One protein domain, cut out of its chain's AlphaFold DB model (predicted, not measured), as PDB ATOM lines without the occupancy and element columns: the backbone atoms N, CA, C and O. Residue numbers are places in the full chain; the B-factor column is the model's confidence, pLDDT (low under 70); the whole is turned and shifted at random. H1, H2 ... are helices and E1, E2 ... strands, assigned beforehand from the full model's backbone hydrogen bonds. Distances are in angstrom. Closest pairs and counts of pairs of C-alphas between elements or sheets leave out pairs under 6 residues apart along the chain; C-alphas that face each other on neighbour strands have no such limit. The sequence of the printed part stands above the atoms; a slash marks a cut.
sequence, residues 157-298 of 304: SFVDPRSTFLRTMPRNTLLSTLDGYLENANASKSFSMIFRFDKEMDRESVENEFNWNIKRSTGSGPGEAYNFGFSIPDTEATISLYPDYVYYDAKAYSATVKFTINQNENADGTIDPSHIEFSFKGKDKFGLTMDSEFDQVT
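AT A GLANCE: This is residues 157 to 298 of the 304 residues of the protein "Tetratricopeptide repeat protein" of Desulfobacterales bacterium (UniProt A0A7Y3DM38). With little regular structure, this is a long, twisted sheet, E1 E2 E5 E4, with the small sheet E3 E6 over one face; H1 and H2 sit at one end, H3 over E4. The printed part has 142 residues, and the named elements hold only 50 of them, mixed in class, helices and strands, in the order E1 H1 H2 E2 H3 E3 E4 E5 E6 along the chain. Both sheets are antiparallel. The whole is compact, radius of gyration of the C-alphas 15.6 A, spanning 49 by 33 by 24 A.

HOW THE PARTS SIT: Start at E2, residues 188 to 197: its N 193 is 2.9 A from O 257 of E5, residues 254 to 262, and N 196 is 2.9 A from O 158 of E1, residues 157 to 159. E4, residues 245 to 249, forms a hairpin with E5; N 247 and O 256 are 3.0 A apart. H3, residues 203 to 207, lies over E4, height over the sheet 7.2 A; the closest C-alphas are those of Glu 207 and Val 246, 5.0 A. H1, residues 175 to 178, and H2, residues 180 to 183, only graze the sheet and touch only at the corner, closest C-alphas Ser 176 and Leu 182, 4.6 A. In E3, residues 212 to 216, N 213 is 2.9 A from O 279 of E6, residues 276 to 280. H3's O i to N i+4 pair is within hydrogen-bond range; H1 and H2 are too short for one.

IN THESE COORDINATES: Find C-alpha 188 at (3.393, 82.468, 40.129); E2 runs 29.3 A to C-alpha 197 at (2.882, 84.089, 10.922). E5 spans 26.0 A.

THE WHOLE: The printed part has no cut. Links E1 to H1, E3 to E4 and E5 to E6 are long. Look for pLDDT under 70 at residues 218 to 230 and 292 to 295.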
ATOM      1  N   SER A 157       6.816  85.667  11.196       91.06
ATOM      2  CA  SER A 157       7.042  86.956  10.533       91.06
ATOM      3  C   SER A 157       7.564  88.019  11.502       91.06
ATOM      4  O   SER A 157       8.523  88.722  11.191       91.06
ATOM      5  N   PHE A 158       6.978  88.126  12.704       89.62
ATOM      6  CA  PHE A 158       7.528  88.913  13.823       89.62
ATOM      7  C   PHE A 158       6.928  88.508  15.178       89.62
ATOM      8  O   PHE A 158       5.869  87.885  15.253       89.62
ATOM      9  N   VAL A 159       7.588  88.906  16.272       92.69
ATOM     10  CA  VAL A 159       6.998  88.876  17.622       92.69
ATOM     11  C   VAL A 159       6.322  90.208  17.904       92.69
ATOM     12  O   VAL A 159       6.960  91.262  17.860       92.69
ATOM     13  N   ASP A 160       5.037  90.169  18.230       93.75
ATOM     14  CA  ASP A 160       4.238  91.361  18.487       93.75
ATOM     15  C   ASP A 160       4.707  92.073  19.778       93.75
ATOM     16  O   ASP A 160       4.859  91.419  20.821       93.75
ATOM     17  N   PRO A 161       4.900  93.409  19.759       92.31
ATOM     18  CA  PRO A 161       5.340  94.185  20.923       92.31
ATOM     19  C   PRO A 161       4.401  94.131  22.132       92.31
ATOM     20  O   PRO A 161       4.795  94.521  23.225       92.31
ATOM     21  N   ARG A 162       3.156  93.668  21.955       94.88
ATOM     22  CA  ARG A 162       2.196  93.466  23.053       94.88
ATOM     23  C   ARG A 162       2.494  92.222  23.897       94.88
ATOM     24  O   ARG A 162       1.793  91.985  24.880       94.88
ATOM     25  N   SER A 163       3.498  91.427  23.524       96.12
ATOM     26  CA  SER A 163       4.027  90.347  24.363       96.12
ATOM     27  C   SER A 163       4.439  90.896  25.732       96.12
ATOM     28  O   SER A 163       5.045  91.960  25.823       96.12
ATOM     29  N   THR A 164       4.111  90.177  26.804       96.31
ATOM     30  CA  THR A 164       4.393  90.618  28.178       96.31
ATOM     31  C   THR A 164       5.704  90.056  28.715       96.31
ATOM     32  O   THR A 164       6.241  90.587  29.682       96.31
ATOM     33  N   PHE A 165       6.241  89.001  28.094       94.94
ATOM     34  CA  PHE A 165       7.559  88.481  28.435       94.94
ATOM     35  C   PHE A 165       8.665  89.311  27.770       94.94
ATOM     36  O   PHE A 165       8.757  89.401  26.543       94.94
ATOM     37  N   LEU A 166       9.529  89.914  28.586       90.62
ATOM     38  CA  LEU A 166      10.631  90.753  28.121       90.62
ATOM     39  C   LEU A 166      11.844  89.897  27.727       90.62
ATOM     40  O   LEU A 166      12.759  89.685  28.517       90.62
ATOM     41  N   ARG A 167      11.863  89.420  26.477       87.38
ATOM     42  CA  ARG A 167      12.894  88.489  25.976       87.38
ATOM     43  C   ARG A 167      14.308  89.065  25.845       87.38
ATOM     44  O   ARG A 167      15.240  88.299  25.722       87.38
ATOM     45  N   THR A 168      14.500  90.383  25.837       86.44
ATOM     46  CA  THR A 168      15.814  91.012  25.572       86.44
ATOM     47  C   THR A 168      16.528  91.471  26.847       86.44
ATOM     48  O   THR A 168      17.276  92.448  26.836       86.44
ATOM     49  N   MET A 169      16.230  90.838  27.982       89.00
ATOM     50  CA  MET A 169      16.835  91.167  29.273       89.00
ATOM     51  C   MET A 169      18.118  90.357  29.513       89.00
ATOM     52  O   MET A 169      18.248  89.249  28.981       89.00
ATOM     53  N   PRO A 170      19.075  90.888  30.300       87.31
ATOM     54  CA  PRO A 170      20.345  90.214  30.543       87.31
ATOM     55  C   PRO A 170      20.175  88.930  31.365       87.31
ATOM     56  O   PRO A 170      19.168  88.718  32.042       87.31
ATOM     57  N   ARG A 171      21.218  88.097  31.365       85.88
ATOM     58  CA  ARG A 171      21.338  86.944  32.267       85.88
ATOM     59  C   ARG A 171      21.138  87.332  33.732       85.88
ATOM     60  O   ARG A 171      21.443  88.459  34.125       85.88
ATOM     61  N   ASN A 172      20.756  86.357  34.553       89.94
ATOM     62  CA  ASN A 172      20.553  86.532  35.996       89.94
ATOM     63  C   ASN A 172      19.559  87.664  36.325       89.94
ATOM     64  O   ASN A 172      19.637  88.267  37.395       89.94
ATOM     65  N   THR A 173      18.638  87.977  35.408       94.56
ATOM     66  CA  THR A 173      17.572  88.946  35.663       94.56
ATOM     67  C   THR A 173      16.712  88.406  36.794       94.56
ATOM     68  O   THR A 173      16.245  87.273  36.715       94.56
ATOM     69  N   LEU A 174      16.503  89.198  37.845       97.19
ATOM     70  CA  LEU A 174      15.606  88.819  38.932       97.19
ATOM     71  C   LEU A 174      14.182  88.682  38.394       97.19
ATOM     72  O   LEU A 174      13.709  89.543  37.651       97.19
ATOM     73  N   LEU A 175      13.472  87.639  38.818       97.00
ATOM     74  CA  LEU A 175      12.077  87.428  38.435       97.00
ATOM     75  C   LEU A 175      11.184  88.626  38.794       97.00
ATOM     76  O   LEU A 175      10.311  88.993  38.013       97.00
ATOM     77  N   SER A 176      11.457  89.299  39.914       97.06
ATOM     78  CA  SER A 176      10.779  90.541  40.313       97.06
ATOM     79  C   SER A 176      10.943  91.694  39.316       97.06
ATOM     80  O   SER A 176      10.106  92.591  39.266       97.06
ATOM     81  N   THR A 177      11.992  91.671  38.486       96.81
ATOM     82  CA  THR A 177      12.189  92.663  37.417       96.81
ATOM     83  C   THR A 177      11.283  92.385  36.215       96.81
ATOM     84  O   THR A 177      10.949  93.316  35.485       96.81
ATOM     85  N   LEU A 178      10.855  91.131  36.007       94.38
ATOM     86  CA  LEU A 178       9.853  90.803  34.989       94.38
ATOM     87  C   LEU A 178       8.458  91.282  35.402       94.38
ATOM     88  O   LEU A 178       7.717  91.808  34.577       94.38
ATOM     89  N   ASP A 179       8.101  91.083  36.671       96.69
ATOM     90  CA  ASP A 179       6.846  91.545  37.260       96.69
ATOM     91  C   ASP A 179       6.992  91.636  38.785       96.69
ATOM     92  O   ASP A 179       7.404  90.670  39.429       96.69
ATOM     93  N   GLY A 180       6.608  92.771  39.378       97.00
ATOM     94  CA  GLY A 180       6.774  93.014  40.817       97.00
ATOM     95  C   GLY A 180       6.018  92.028  41.718       97.00
ATOM     96  O   GLY A 180       6.386  91.847  42.873       97.00
ATOM     97  N   TYR A 181       5.001  91.316  41.213       96.88
ATOM     98  CA  TYR A 181       4.342  90.263  41.994       96.88
ATOM     99  C   TYR A 181       5.294  89.111  42.357       96.88
ATOM    100  O   TYR A 181       5.121  88.472  43.397       96.88
ATOM    101  N   LEU A 182       6.330  88.889  41.541       97.50
ATOM    102  CA  LEU A 182       7.363  87.878  41.765       97.50
ATOM    103  C   LEU A 182       8.396  88.295  42.829       97.50
ATOM    104  O   LEU A 182       9.339  87.552  43.064       97.50
ATOM    105  N   GLU A 183       8.231  89.434  43.514       97.56
ATOM    106  CA  GLU A 183       8.961  89.736  44.762       97.56
ATOM    107  C   GLU A 183       8.519  88.844  45.935       97.56
ATOM    108  O   GLU A 183       9.207  88.756  46.949       97.56
ATOM    109  N   ASN A 184       7.366  88.180  45.817       97.88
ATOM    110  CA  ASN A 184       6.832  87.319  46.866       97.88
ATOM    111  C   ASN A 184       7.305  85.871  46.675       97.88
ATOM    112  O   ASN A 184       7.199  85.312  45.581       97.88
ATOM    113  N   ALA A 185       7.763  85.240  47.757       97.25
ATOM    114  CA  ALA A 185       8.148  83.831  47.758       97.25
ATOM    115  C   ALA A 185       7.004  82.929  47.267       97.25
ATOM    116  O   ALA A 185       5.850  83.110  47.661       97.25
ATOM    117  N   ASN A 186       7.334  81.930  46.444       96.31
ATOM    118  CA  ASN A 186       6.387  80.973  45.852       96.31
ATOM    119  C   ASN A 186       5.271  81.604  44.990       96.31
ATOM    120  O   ASN A 186       4.262  80.954  44.714       96.31
ATOM    121  N   ALA A 187       5.412  82.865  44.572       97.31
ATOM    122  CA  ALA A 187       4.462  83.491  43.660       97.31
ATOM    123  C   ALA A 187       4.580  82.926  42.241       97.31
ATOM    124  O   ALA A 187       5.671  82.647  41.750       97.31
ATOM    125  N   SER A 188       3.452  82.842  41.542       96.81
ATOM    126  CA  SER A 188       3.393  82.468  40.129       96.81
ATOM    127  C   SER A 188       2.859  83.632  39.309       96.81
ATOM    128  O   SER A 188       1.891  84.289  39.707       96.81
ATOM    129  N   LYS A 189       3.455  83.872  38.139       96.81
ATOM    130  CA  LYS A 189       2.990  84.888  37.194       96.81
ATOM    131  C   LYS A 189       2.918  84.320  35.786       96.81
ATOM    132  O   LYS A 189       3.883  83.741  35.292       96.81
ATOM    133  N   SER A 190       1.782  84.542  35.132       96.56
ATOM    134  CA  SER A 190       1.612  84.218  33.718       96.56
ATOM    135  C   SER A 190       2.126  85.348  32.830       96.56
ATOM    136  O   SER A 190       1.789  86.518  33.026       96.56
ATOM    137  N   PHE A 191       2.884  84.963  31.811       96.88
ATOM    138  CA  PHE A 191       3.380  85.809  30.737       96.88
ATOM    139  C   PHE A 191       2.812  85.338  29.398       96.88
ATOM    140  O   PHE A 191       2.229  84.256  29.292       96.88
ATOM    141  N   SER A 192       2.957  86.165  28.366       96.94
ATOM    142  CA  SER A 192       2.566  85.815  27.009       96.94
ATOM    143  C   SER A 192       3.590  86.270  25.986       96.94
ATOM    144  O   SER A 192       4.072  87.405  26.050       96.94
ATOM    145  N   MET A 193       3.820  85.414  25.001       96.62
ATOM    146  CA  MET A 193       4.467  85.747  23.739       96.62
ATOM    147  C   MET A 193       3.422  85.716  22.629       96.62
ATOM    148  O   MET A 193       2.582  84.820  22.589       96.62
ATOM    149  N   ILE A 194       3.439  86.713  21.751       97.19
ATOM    150  CA  ILE A 194       2.516  86.800  20.621       97.19
ATOM    151  C   ILE A 194       3.333  86.690  19.335       97.19
ATOM    152  O   ILE A 194       4.060  87.616  18.977       97.19
ATOM    153  N   PHE A 195       3.198  85.564  18.647       95.75
ATOM    154  CA  PHE A 195       3.896  85.272  17.398       95.75
ATOM    155  C   PHE A 195       2.998  85.569  16.211       95.75
ATOM    156  O   PHE A 195       1.818  85.224  16.235       95.75
ATOM    157  N   ARG A 196       3.544  86.209  15.181       95.88
ATOM    158  CA  ARG A 196       2.869  86.450  13.904       95.88
ATOM    159  C   ARG A 196       3.415  85.488  12.873       95.88
ATOM    160  O   ARG A 196       4.627  85.329  12.809       95.88
ATOM    161  N   PHE A 197       2.538  84.907  12.075       95.50
ATOM    162  CA  PHE A 197       2.882  84.089  10.922       95.50
ATOM    163  C   PHE A 197       2.792  84.938   9.655       95.50
ATOM    164  O   PHE A 197       2.065  85.932   9.609       95.50
ATOM    165  N   ASP A 198       3.544  84.558   8.634       93.75
ATOM    166  CA  ASP A 198       3.494  85.172   7.305       93.75
ATOM    167  C   ASP A 198       2.269  84.734   6.483       93.75
ATOM    168  O   ASP A 198       1.862  85.417   5.540       93.75
ATOM    169  N   LYS A 199       1.633  83.628   6.879       94.38
ATOM    170  CA  LYS A 199       0.438  83.075   6.239       94.38
ATOM    171  C   LYS A 199      -0.574  82.519   7.239       94.38
ATOM    172  O   LYS A 199      -0.356  82.466   8.447       94.38
ATOM    173  N   GLU A 200      -1.732  82.126   6.715       96.69
ATOM    174  CA  GLU A 200      -2.814  81.579   7.527       96.69
ATOM    175  C   GLU A 200      -2.500  80.156   7.992       96.69
ATOM    176  O   GLU A 200      -2.331  79.240   7.182       96.69
ATOM    177  N   MET A 201      -2.501  79.975   9.309       97.50
ATOM    178  CA  MET A 201      -2.233  78.698   9.954       97.50
ATOM    179  C   MET A 201      -3.478  77.831  10.163       97.50
ATOM    180  O   MET A 201      -4.596  78.352  10.233       97.50
ATOM    181  N   ASP A 202      -3.279  76.521  10.330       98.31
ATOM    182  CA  ASP A 202      -4.336  75.630  10.805       98.31
ATOM    183  C   ASP A 202      -4.598  75.869  12.299       98.31
ATOM    184  O   ASP A 202      -3.684  75.839  13.127       98.31
ATOM    185  N   ARG A 203      -5.863  76.118  12.658       98.19
ATOM    186  CA  ARG A 203      -6.230  76.487  14.032       98.19
ATOM    187  C   ARG A 203      -5.935  75.360  15.013       98.19
ATOM    188  O   ARG A 203      -5.353  75.628  16.059       98.19
ATOM    189  N   GLU A 204      -6.340  74.135  14.688       98.19
ATOM    190  CA  GLU A 204      -6.149  72.989  15.582       98.19
ATOM    191  C   GLU A 204      -4.661  72.730  15.812       98.19
ATOM    192  O   GLU A 204      -4.230  72.462  16.933       98.19
ATOM    193  N   SER A 205      -3.849  72.895  14.768       97.44
ATOM    194  CA  SER A 205      -2.409  72.768  14.874       97.44
ATOM    195  C   SER A 205      -1.764  73.867  15.717       97.44
ATOM    196  O   SER A 205      -0.820  73.558  16.443       97.44
ATOM    197  N   VAL A 206      -2.211  75.121  15.620       97.81
ATOM    198  CA  VAL A 206      -1.658  76.230  16.421       97.81
ATOM    199  C   VAL A 206      -2.096  76.147  17.878       97.81
ATOM    200  O   VAL A 206      -1.286  76.395  18.765       97.81
ATOM    201  N   GLU A 207      -3.356  75.808  18.139       98.31
ATOM    202  CA  GLU A 207      -3.913  75.780  19.498       98.31
ATOM    203  C   GLU A 207      -3.541  74.505  20.271       98.31
ATOM    204  O   GLU A 207      -3.737  74.454  21.479       98.31
ATOM    205  N   ASN A 208      -2.942  73.507  19.615       97.69
ATOM    206  CA  ASN A 208      -2.367  72.338  20.275       97.69
ATOM    207  C   ASN A 208      -1.026  72.673  20.953       97.69
ATOM    208  O   ASN A 208      -0.002  72.861  20.290       97.69
ATOM    209  N   GLU A 209      -1.005  72.667  22.285       97.12
ATOM    210  CA  GLU A 209       0.158  73.029  23.100       97.12
ATOM    211  C   GLU A 209       1.370  72.113  22.865       97.12
ATOM    212  O   GLU A 209       2.508  72.552  23.011       97.12
ATOM    213  N   PHE A 210       1.162  70.866  22.431       95.25
ATOM    214  CA  PHE A 210       2.244  69.912  22.147       95.25
ATOM    215  C   PHE A 210       2.986  70.181  20.830       95.25
ATOM    216  O   PHE A 210       4.021  69.557  20.557       95.25
ATOM    217  N   ASN A 211       2.473  71.098  20.006       95.31
ATOM    218  CA  ASN A 211       3.198  71.630  18.854       95.31
ATOM    219  C   ASN A 211       4.121  72.790  19.229       95.31
ATOM    220  O   ASN A 211       4.930  73.191  18.396       95.31
ATOM    221  N   TRP A 212       4.025  73.297  20.458       94.94
ATOM    222  CA  TRP A 212       4.887  74.339  20.988       94.94
ATOM    223  C   TRP A 212       5.945  73.756  21.906       94.94
ATOM    224  O   TRP A 212       5.758  72.715  22.539       94.94
ATOM    225  N   ASN A 213       7.061  74.460  21.992       92.81
ATOM    226  CA  ASN A 213       8.134  74.130  22.903       92.81
ATOM    227  C   ASN A 213       8.765  75.414  23.444       92.81
ATOM    228  O   ASN A 213       9.085  76.329  22.683       92.81
ATOM    229  N   ILE A 214       8.917  75.469  24.763       92.62
ATOM    230  CA  ILE A 214       9.556  76.549  25.506       92.62
ATOM    231  C   ILE A 214      10.707  75.924  26.276       92.62
ATOM    232  O   ILE A 214      10.511  75.198  27.250       92.62
ATOM    233  N   LYS A 215      11.934  76.185  25.841       87.06
ATOM    234  CA  LYS A 215      13.118  75.614  26.488       87.06
ATOM    235  C   LYS A 215      14.247  76.621  26.551       87.06
ATOM    236  O   LYS A 215      14.236  77.658  25.899       87.06
ATOM    237  N   ARG A 216      15.260  76.284  27.340       81.62
ATOM    238  CA  ARG A 216      16.554  76.956  27.255       81.62
ATOM    239  C   ARG A 216      17.250  76.520  25.964       81.62
ATOM    240  O   ARG A 216      17.234  75.330  25.635       81.62
ATOM    241  N   SER A 217      17.887  77.458  25.273       72.69
ATOM    242  CA  SER A 217      18.777  77.129  24.154       72.69
ATOM    243  C   SER A 217      19.983  76.310  24.658       72.69
ATOM    244  O   SER A 217      20.541  76.617  25.714       72.69
ATOM    245  N   THR A 218      20.342  75.219  23.962       59.12
ATOM    246  CA  THR A 218      21.289  74.183  24.455       59.12
ATOM    247  C   THR A 218      22.372  73.716  23.457       59.12
ATOM    248  O   THR A 218      23.190  72.882  23.845       59.12
ATOM    249  N   GLY A 219      22.420  74.210  22.212       54.59
ATOM    250  CA  GLY A 219      23.300  73.698  21.127       54.59
ATOM    251  C   GLY A 219      24.473  74.612  20.752       54.59
ATOM    252  O   GLY A 219      24.648  75.561  21.492       54.59
ATOM    253  N   SER A 220      25.223  74.316  19.662       47.31
ATOM    254  CA  SER A 220      26.298  75.066  18.934       47.31
ATOM    255  C   SER A 220      25.910  75.533  17.491       47.31
ATOM    256  O   SER A 220      26.030  74.769  16.536       47.31
ATOM    257  N   GLY A 221      25.567  76.810  17.316       48.53
ATOM    258  CA  GLY A 221      24.981  77.513  16.162       48.53
ATOM    259  C   GLY A 221      24.985  79.033  16.451       48.53
ATOM    260  O   GLY A 221      25.727  79.459  17.347       48.53
ATOM    261  N   PRO A 222      24.254  79.908  15.735       45.88
ATOM    262  CA  PRO A 222      24.488  81.359  15.812       45.88
ATOM    263  C   PRO A 222      24.264  82.009  17.197       45.88
ATOM    264  O   PRO A 222      24.705  83.140  17.401       45.88
ATOM    265  N   GLY A 223      23.624  81.312  18.150       51.44
ATOM    266  CA  GLY A 223      23.338  81.783  19.519       51.44
ATOM    267  C   GLY A 223      23.788  80.841  20.646       51.44
ATOM    268  O   GLY A 223      23.216  80.844  21.731       51.44
ATOM    269  N   GLU A 224      24.760  79.975  20.393       48.97
ATOM    270  CA  GLU A 224      24.671  78.610  20.915       48.97
ATOM    271  C   GLU A 224      25.968  78.178  21.660       48.97
ATOM    272  O   GLU A 224      26.735  77.278  21.336       48.97
ATOM    273  N   ALA A 225      26.230  78.867  22.752       50.81
ATOM    274  CA  ALA A 225      26.694  78.221  23.971       50.81
ATOM    275  C   ALA A 225      25.871  78.905  25.049       50.81
ATOM    276  O   ALA A 225      25.845  80.134  25.002       50.81
ATOM    277  N   TYR A 226      25.213  78.186  25.976       53.06
ATOM    278  CA  TYR A 226      24.501  78.853  27.078       53.06
ATOM    279  C   TYR A 226      25.476  79.835  27.714       53.06
ATOM    280  O   TYR A 226      26.450  79.442  28.367       53.06
ATOM    281  N   ASN A 227      25.268  81.107  27.390       56.50
ATOM    282  CA  ASN A 227      26.111  82.194  27.810       56.50
ATOM    283  C   ASN A 227      27.631  81.912  27.681       56.50
ATOM    284  O   ASN A 227      28.378  82.233  28.590       56.50
ATOM    285  N   PHE A 228      28.132  81.272  26.615       60.56
ATOM    286  CA  PHE A 228      29.570  80.934  26.479       60.56
ATOM    287  C   PHE A 228      30.128  79.921  27.511       60.56
ATOM    288  O   PHE A 228      31.319  79.946  27.826       60.56
ATOM    289  N   GLY A 229      29.301  79.001  28.025       64.62
ATOM    290  CA  GLY A 229      29.738  77.897  28.895       64.62
ATOM    291  C   GLY A 229      29.681  78.191  30.399       64.62
ATOM    292  O   GLY A 229      30.309  77.480  31.186       64.62
ATOM    293  N   PHE A 230      28.943  79.223  30.821       67.88
ATOM    294  CA  PHE A 230      28.701  79.478  32.244       67.88
ATOM    295  C   PHE A 230      27.730  78.456  32.852       67.88
ATOM    296  O   PHE A 230      26.844  77.934  32.182       67.88
ATOM    297  N   SER A 231      27.869  78.203  34.155       74.56
ATOM    298  CA  SER A 231      26.911  77.391  34.905       74.56
ATOM    299  C   SER A 231      25.572  78.114  35.064       74.56
ATOM    300  O   SER A 231      25.537  79.319  35.333       74.56
ATOM    301  N   ILE A 232      24.489  77.350  34.960       80.56
ATOM    302  CA  ILE A 232      23.135  77.758  35.348       80.56
ATOM    303  C   ILE A 232      23.140  78.051  36.860       80.56
ATOM    304  O   ILE A 232      23.571  77.184  37.623       80.56
ATOM    305  N   PRO A 233      22.719  79.246  37.309       85.31
ATOM    306  CA  PRO A 233      22.589  79.540  38.733       85.31
ATOM    307  C   PRO A 233      21.548  78.642  39.409       85.31
ATOM    308  O   PRO A 233      20.497  78.377  38.828       85.31
ATOM    309  N   ASP A 234      21.771  78.274  40.673       88.62
ATOM    310  CA  ASP A 234      20.777  77.538  41.479       88.62
ATOM    311  C   ASP A 234      19.478  78.342  41.687       88.62
ATOM    312  O   ASP A 234      18.420  77.780  41.963       88.62
ATOM    313  N   THR A 235      19.543  79.666  41.517       92.94
ATOM    314  CA  THR A 235      18.397  80.580  41.552       92.94
ATOM    315  C   THR A 235      17.601  80.597  40.247       92.94
ATOM    316  O   THR A 235      16.550  81.233  40.196       92.94
ATOM    317  N   GLU A 236      18.065  79.968  39.160       90.06
ATOM    318  CA  GLU A 236      17.400  80.095  37.863       90.06
ATOM    319  C   GLU A 236      16.066  79.340  37.802       90.06
ATOM    320  O   GLU A 236      16.003  78.118  37.937       90.06
ATOM    321  N   ALA A 237      14.999  80.079  37.512       90.56
ATOM    322  CA  ALA A 237      13.648  79.566  37.414       90.56
ATOM    323  C   ALA A 237      13.510  78.512  36.310       90.56
ATOM    324  O   ALA A 237      14.052  78.641  35.205       90.56
ATOM    325  N   THR A 238      12.729  77.476  36.599       82.81
ATOM    326  CA  THR A 238      12.295  76.484  35.615       82.81
ATOM    327  C   THR A 238      11.034  76.971  34.909       82.81
ATOM    328  O   THR A 238      10.094  77.412  35.572       82.81
ATOM    329  N   ILE A 239      10.990  76.834  33.586       87.06
ATOM    330  CA  ILE A 239       9.807  77.124  32.767       87.06
ATOM    331  C   ILE A 239       9.256  75.797  32.248       87.06
ATOM    332  O   ILE A 239      10.028  74.897  31.906       87.06
ATOM    333  N   SER A 240       7.930  75.661  32.218       89.44
ATOM    334  CA  SER A 240       7.269  74.506  31.612       89.44
ATOM    335  C   SER A 240       7.650  74.378  30.141       89.44
ATOM    336  O   SER A 240       7.647  75.366  29.412       89.44
ATOM    337  N   LEU A 241       7.918  73.145  29.707       91.50
ATOM    338  CA  LEU A 241       8.261  72.846  28.315       91.50
ATOM    339  C   LEU A 241       7.127  73.209  27.345       91.50
ATOM    340  O   LEU A 241       7.374  73.605  26.212       91.50
ATOM    341  N   TYR A 242       5.886  73.066  27.807       95.50
ATOM    342  CA  TYR A 242       4.684  73.376  27.047       95.50
ATOM    343  C   TYR A 242       4.007  74.618  27.628       95.50
ATOM    344  O   TYR A 242       4.060  74.823  28.848       95.50
ATOM    345  N   PRO A 243       3.368  75.442  26.782       97.38
ATOM    346  CA  PRO A 243       2.561  76.553  27.257       97.38
ATOM    347  C   PRO A 243       1.367  76.069  28.082       97.38
ATOM    348  O   PRO A 243       0.890  74.947  27.925       97.38
ATOM    349  N   ASP A 244       0.858  76.957  28.931       97.06
ATOM    350  CA  ASP A 244      -0.367  76.723  29.699       97.06
ATOM    351  C   ASP A 244      -1.603  76.756  28.787       97.06
ATOM    352  O   ASP A 244      -2.616  76.123  29.079       97.06
ATOM    353  N   TYR A 245      -1.541  77.574  27.731       95.56
ATOM    354  CA  TYR A 245      -2.615  77.785  26.768       95.56
ATOM    355  C   TYR A 245      -2.096  78.514  25.523       95.56
ATOM    356  O   TYR A 245      -1.244  79.407  25.629       95.56
ATOM    357  N   VAL A 246      -2.674  78.207  24.357       98.12
ATOM    358  CA  VAL A 246      -2.433  78.929  23.103       98.12
ATOM    359  C   VAL A 246      -3.754  79.354  22.461       98.12
ATOM    360  O   VAL A 246      -4.707  78.585  22.401       98.12
ATOM    361  N   TYR A 247      -3.809  80.591  21.964       97.69
ATOM    362  CA  TYR A 247      -4.949  81.121  21.210       97.69
ATOM    363  C   TYR A 247      -4.523  81.605  19.830       97.69
ATOM    364  O   TYR A 247      -3.587  82.405  19.732       97.69
ATOM    365  N   TYR A 248      -5.254  81.202  18.789       98.50
ATOM    366  CA  TYR A 248      -4.995  81.636  17.420       98.50
ATOM    367  C   TYR A 248      -6.023  82.661  16.912       98.50
ATOM    368  O   TYR A 248      -7.229  82.399  16.810       98.50
ATOM    369  N   ASP A 249      -5.527  83.834  16.509       97.81
ATOM    370  CA  ASP A 249      -6.276  84.829  15.743       97.81
ATOM    371  C   ASP A 249      -5.961  84.680  14.250       97.81
ATOM    372  O   ASP A 249      -4.949  85.177  13.753       97.81
ATOM    373  N   ALA A 250      -6.868  84.018  13.529       96.00
ATOM    374  CA  ALA A 250      -6.734  83.761  12.098       96.00
ATOM    375  C   ALA A 250      -6.829  85.021  11.229       96.00
ATOM    376  O   ALA A 250      -6.333  85.017  10.114       96.00
ATOM    377  N   LYS A 251      -7.440  86.115  11.704       95.81
ATOM    378  CA  LYS A 251      -7.477  87.370  10.928       95.81
ATOM    379  C   LYS A 251      -6.164  88.122  11.029       95.81
ATOM    380  O   LYS A 251      -5.794  88.862  10.126       95.81
ATOM    381  N   ALA A 252      -5.508  87.970  12.169       96.06
ATOM    382  CA  ALA A 252      -4.257  88.625  12.473       96.06
ATOM    383  C   ALA A 252      -3.041  87.725  12.163       96.06
ATOM    384  O   ALA A 252      -1.909  88.181  12.318       96.06
ATOM    385  N   TYR A 253      -3.259  86.469  11.765       97.25
ATOM    386  CA  TYR A 253      -2.225  85.437  11.640       97.25
ATOM    387  C   TYR A 253      -1.324  85.416  12.872       97.25
ATOM    388  O   TYR A 253      -0.107  85.511  12.768       97.25
ATOM    389  N   SER A 254      -1.924  85.382  14.068       97.81
ATOM    390  CA  SER A 254      -1.155  85.472  15.312       97.81
ATOM    391  C   SER A 254      -1.533  84.425  16.344       97.81
ATOM    392  O   SER A 254      -2.717  84.253  16.629       97.81
ATOM    393  N   ALA A 255      -0.530  83.810  16.965       98.25
ATOM    394  CA  ALA A 255      -0.678  82.946  18.127       98.25
ATOM    395  C   ALA A 255      -0.292  83.695  19.405       98.25
ATOM    396  O   ALA A 255       0.811  84.227  19.507       98.25
ATOM    397  N   THR A 256      -1.181  83.712  20.397       98.38
ATOM    398  CA  THR A 256      -0.857  84.136  21.765       98.38
ATOM    399  C   THR A 256      -0.530  82.902  22.591       98.38
ATOM    400  O   THR A 256      -1.426  82.127  22.913       98.38
ATOM    401  N   VAL A 257       0.739  82.748  22.950       98.00
ATOM    402  CA  VAL A 257       1.279  81.634  23.732       98.00
ATOM    403  C   VAL A 257       1.457  82.096  25.169       98.00
ATOM    404  O   VAL A 257       2.250  83.002  25.435       98.00
ATOM    405  N   LYS A 258       0.703  81.505  26.099       97.94
ATOM    406  CA  LYS A 258       0.775  81.822  27.529       97.94
ATOM    407  C   LYS A 258       1.544  80.756  28.288       97.94
ATOM    408  O   LYS A 258       1.347  79.570  28.056       97.94
ATOM    409  N   PHE A 259       2.382  81.189  29.216       96.88
ATOM    410  CA  PHE A 259       3.156  80.306  30.081       96.88
ATOM    411  C   PHE A 259       3.387  80.970  31.436       96.88
ATOM    412  O   PHE A 259       3.360  82.199  31.556       96.88
ATOM    413  N   THR A 260       3.626  80.156  32.456       96.38
ATOM    414  CA  THR A 260       3.777  80.615  33.835       96.38
ATOM    415  C   THR A 260       5.214  80.455  34.309       96.38
ATOM    416  O   THR A 260       5.851  79.428  34.087       96.38
ATOM    417  N   ILE A 261       5.716  81.487  34.986       95.88
ATOM    418  CA  ILE A 261       6.990  81.456  35.701       95.88
ATOM    419  C   ILE A 261       6.693  81.455  37.200       95.88
ATOM    420  O   ILE A 261       5.866  82.235  37.681       95.88
ATOM    421  N   ASN A 262       7.381  80.575  37.923       96.31
ATOM    422  CA  ASN A 262       7.239  80.403  39.363       96.31
ATOM    423  C   ASN A 262       8.470  80.961  40.080       96.31
ATOM    424  O   ASN A 262       9.603  80.645  39.718       96.31
ATOM    425  N   GLN A 263       8.230  81.772  41.103       97.25
ATOM    426  CA  GLN A 263       9.235  82.234  42.046       97.25
ATOM    427  C   GLN A 263       9.565  81.130  43.056       97.25
ATOM    428  O   GLN A 263       8.704  80.333  43.430       97.25
ATOM    429  N   ASN A 264      10.817  81.093  43.504       96.12
ATOM    430  CA  ASN A 264      11.295  80.164  44.518       96.12
ATOM    431  C   ASN A 264      10.891  80.602  45.944       96.12
ATOM    432  O   ASN A 264      10.288  81.656  46.162       96.12
ATOM    433  N   GLU A 265      11.218  79.777  46.937       96.75
ATOM    434  CA  GLU A 265      10.884  80.026  48.346       96.75
ATOM    435  C   GLU A 265      11.672  81.182  48.984       96.75
ATOM    436  O   GLU A 265      11.210  81.773  49.958       96.75
ATOM    437  N   ASN A 266      12.832  81.528  48.419       97.06
ATOM    438  CA  ASN A 266      13.712  82.589  48.914       97.06
ATOM    439  C   ASN A 266      13.412  83.957  48.281       97.06
ATOM    440  O   ASN A 266      13.988  84.960  48.697       97.06
ATOM    441  N   ALA A 267      12.505  84.001  47.298       96.75
ATOM    442  CA  ALA A 267      12.161  85.179  46.506       96.75
ATOM    443  C   ALA A 267      13.350  85.833  45.769       96.75
ATOM    444  O   ALA A 267      13.308  87.017  45.435       96.75
ATOM    445  N   ASP A 268      14.398  85.064  45.480       97.25
ATOM    446  CA  ASP A 268      15.622  85.513  44.805       97.25
ATOM    447  C   ASP A 268      15.810  84.874  43.420       97.25
ATOM    448  O   ASP A 268      16.889  84.944  42.831       97.25
ATOM    449  N   GLY A 269      14.749  84.264  42.884       97.19
ATOM    450  CA  GLY A 269      14.775  83.587  41.599       97.19
ATOM    451  C   GLY A 269      15.235  84.495  40.464       97.19
ATOM    452  O   GLY A 269      14.874  85.675  40.379       97.19
ATOM    453  N   THR A 270      16.004  83.914  39.552       95.88
ATOM    454  CA  THR A 270      16.558  84.575  38.373       95.88
ATOM    455  C   THR A 270      16.120  83.888  37.087       95.88
ATOM    456  O   THR A 270      15.645  82.760  37.097       95.88
ATOM    457  N   ILE A 271      16.316  84.541  35.951       93.00
ATOM    458  CA  ILE A 271      16.077  83.986  34.619       93.00
ATOM    459  C   ILE A 271      17.050  84.620  33.623       93.00
ATOM    460  O   ILE A 271      17.571  85.716  33.855       93.00
ATOM    461  N   ASP A 272      17.299  83.936  32.512       90.25
ATOM    462  CA  ASP A 272      17.974  84.492  31.342       90.25
ATOM    463  C   ASP A 272      16.983  84.584  30.168       90.25
ATOM    464  O   ASP A 272      16.888  83.656  29.361       90.25
ATOM    465  N   PRO A 273      16.186  85.672  30.075       90.12
ATOM    466  CA  PRO A 273      15.119  85.773  29.082       90.12
ATOM    467  C   PRO A 273      15.618  85.694  27.644       90.12
ATOM    468  O   PRO A 273      14.890  85.211  26.778       90.12
ATOM    469  N   SER A 274      16.858  86.125  27.402       86.88
ATOM    470  CA  SER A 274      17.433  86.141  26.060       86.88
ATOM    471  C   SER A 274      17.772  84.745  25.533       86.88
ATOM    472  O   SER A 274      17.802  84.552  24.319       86.88
ATOM    473  N   HIS A 275      17.944  83.764  26.423       83.88
ATOM    474  CA  HIS A 275      18.207  82.360  26.083       83.88
ATOM    475  C   HIS A 275      16.966  81.455  26.175       83.88
ATOM    476  O   HIS A 275      17.097  80.230  26.074       83.88
ATOM    477  N   ILE A 276      15.771  82.028  26.366       88.56
ATOM    478  CA  ILE A 276      14.521  81.275  26.238       88.56
ATOM    479  C   ILE A 276      14.163  81.178  24.757       88.56
ATOM    480  O   ILE A 276      13.947  82.185  24.084       88.56
ATOM    481  N   GLU A 277      14.119  79.946  24.270       88.31
ATOM    482  CA  GLU A 277      13.757  79.580  22.910       88.31
ATOM    483  C   GLU A 277      12.283  79.186  22.866       88.31
ATOM    484  O   GLU A 277      11.820  78.352  23.654       88.31
ATOM    485  N   PHE A 278      11.572  79.774  21.913       91.56
ATOM    486  CA  PHE A 278      10.229  79.377  21.529       91.56
ATOM    487  C   PHE A 278      10.294  78.752  20.142       91.56
ATOM    488  O   PHE A 278      10.736  79.400  19.192       91.56
ATOM    489  N   SER A 279       9.832  77.512  20.028       90.62
ATOM    490  CA  SER A 279       9.710  76.810  18.753       90.62
ATOM    491  C   SER A 279       8.305  76.258  18.563       90.62
ATOM    492  O   SER A 279       7.581  75.970  19.524       90.62
ATOM    493  N   PHE A 280       7.916  76.132  17.299       92.81
ATOM    494  CA  PHE A 280       6.627  75.601  16.894       92.81
ATOM    495  C   PHE A 280       6.797  74.689  15.677       92.81
ATOM    496  O   PHE A 280       7.536  75.007  14.756       92.81
ATOM    497  N   LYS A 281       6.113  73.543  15.691       92.62
ATOM    498  CA  LYS A 281       6.186  72.503  14.644       92.62
ATOM    499  C   LYS A 281       4.817  72.163  14.051       92.62
ATOM    500  O   LYS A 281       4.576  71.035  13.620       92.62
ATOM    501  N   GLY A 282       3.873  73.093  14.154       94.31
ATOM    502  CA  GLY A 282       2.537  72.900  13.612       94.31
ATOM    503  C   GLY A 282       2.452  73.201  12.121       94.31
ATOM    504  O   GLY A 282       3.461  73.392  11.442       94.31
ATOM    505  N   LYS A 283       1.220  73.213  11.617       96.62
ATOM    506  CA  LYS A 283       0.899  73.265  10.198       96.62
ATOM    507  C   LYS A 283       0.124  74.511   9.810       96.62
ATOM    508  O   LYS A 283      -0.615  75.081  10.618       96.62
ATOM    509  N   ASP A 284       0.259  74.891   8.548       96.94
ATOM    510  CA  ASP A 284      -0.625  75.863   7.928       96.94
ATOM    511  C   ASP A 284      -1.973  75.258   7.499       96.94
ATOM    512  O   ASP A 284      -2.196  74.048   7.594       96.94
ATOM    513  N   LYS A 285      -2.878  76.096   6.977       96.75
ATOM    514  CA  LYS A 285      -4.186  75.645   6.466       96.75
ATOM    515  C   LYS A 285      -4.113  74.691   5.263       96.75
ATOM    516  O   LYS A 285      -5.134  74.119   4.886       96.75
ATOM    517  N   PHE A 286      -2.951  74.570   4.620       95.69
ATOM    518  CA  PHE A 286      -2.707  73.680   3.485       95.69
ATOM    519  C   PHE A 286      -2.002  72.381   3.905       95.69
ATOM    520  O   PHE A 286      -1.837  71.481   3.084       95.69
ATOM    521  N   GLY A 287      -1.644  72.249   5.185       95.50
ATOM    522  CA  GLY A 287      -0.997  71.073   5.751       95.50
ATOM    523  C   GLY A 287       0.532  71.089   5.689       95.50
ATOM    524  O   GLY A 287       1.136  70.089   6.091       95.50
ATOM    525  N   LEU A 288       1.160  72.184   5.242       94.50
ATOM    526  CA  LEU A 288       2.614  72.350   5.303       94.50
ATOM    527  C   LEU A 288       3.054  72.614   6.734       94.50
ATOM    528  O   LEU A 288       2.383  73.326   7.472       94.50
ATOM    529  N   THR A 289       4.178  72.024   7.126       92.69
ATOM    530  CA  THR A 289       4.698  72.105   8.497       92.69
ATOM    531  C   THR A 289       5.747  73.208   8.589       92.69
ATOM    532  O   THR A 289       6.530  73.357   7.656       92.69
ATOM    533  N   MET A 290       5.762  73.955   9.698       90.12
ATOM    534  CA  MET A 290       6.857  74.884  10.011       90.12
ATOM    535  C   MET A 290       8.171  74.128  10.180       90.12
ATOM    536  O   MET A 290       8.192  73.023  10.738       90.12
ATOM    537  N   ASP A 291       9.266  74.727   9.729       81.44
ATOM    538  CA  ASP A 291      10.581  74.137   9.901       81.44
ATOM    539  C   ASP A 291      11.137  74.558  11.258       81.44
ATOM    540  O   ASP A 291      11.703  75.632  11.431       81.44
ATOM    541  N   SER A 292      10.993  73.683  12.252       69.75
ATOM    542  CA  SER A 292      11.426  73.983  13.615       69.75
ATOM    543  C   SER A 292      12.933  74.225  13.772       69.75
ATOM    544  O   SER A 292      13.335  74.648  14.854       69.75
ATOM    545  N   GLU A 293      13.775  73.943  12.768       67.31
ATOM    546  CA  GLU A 293      15.206  74.286  12.804       67.31
ATOM    547  C   GLU A 293      15.466  75.764  12.476       67.31
ATOM    548  O   GLU A 293      16.406  76.342  13.022       67.31
ATOM    549  N   PHE A 294      14.611  76.387  11.660       66.38
ATOM    550  CA  PHE A 294      14.744  77.787  11.241       66.38
ATOM    551  C   PHE A 294      13.697  78.691  11.905       66.38
ATOM    552  O   PHE A 294      13.982  79.830  12.244       66.38
ATOM    553  N   ASP A 295      12.526  78.162  12.246       68.50
ATOM    554  CA  ASP A 295      11.427  78.913  12.844       68.50
ATOM    555  C   ASP A 295      11.474  78.942  14.377       68.50
ATOM    556  O   ASP A 295      10.519  78.591  15.084       68.50
ATOM    557  N   GLN A 296      12.615  79.360  14.918       76.88
ATOM    558  CA  GLN A 296      12.796  79.551  16.352       76.88
ATOM    559  C   GLN A 296      12.920  81.032  16.678       76.88
ATOM    560  O   GLN A 296      13.542  81.811  15.957       76.88
ATOM    561  N   VAL A 297      12.358  81.419  17.818       79.38
ATOM    562  CA  VAL A 297      12.514  82.769  18.352       79.38
ATOM    563  C   VAL A 297      13.278  82.705  19.661       79.38
ATOM    564  O   VAL A 297      12.847  82.047  20.610       79.38
ATOM    565  N   THR A 298      14.374  83.459  19.729       76.19
ATOM    566  CA  THR A 298      15.120  83.716  20.968       76.19
ATOM    567  C   THR A 298      15.143  85.220  21.275       76.19
ATOM    568  O   THR A 298      14.481  86.022  20.607       76.19
TER     569      THR A 298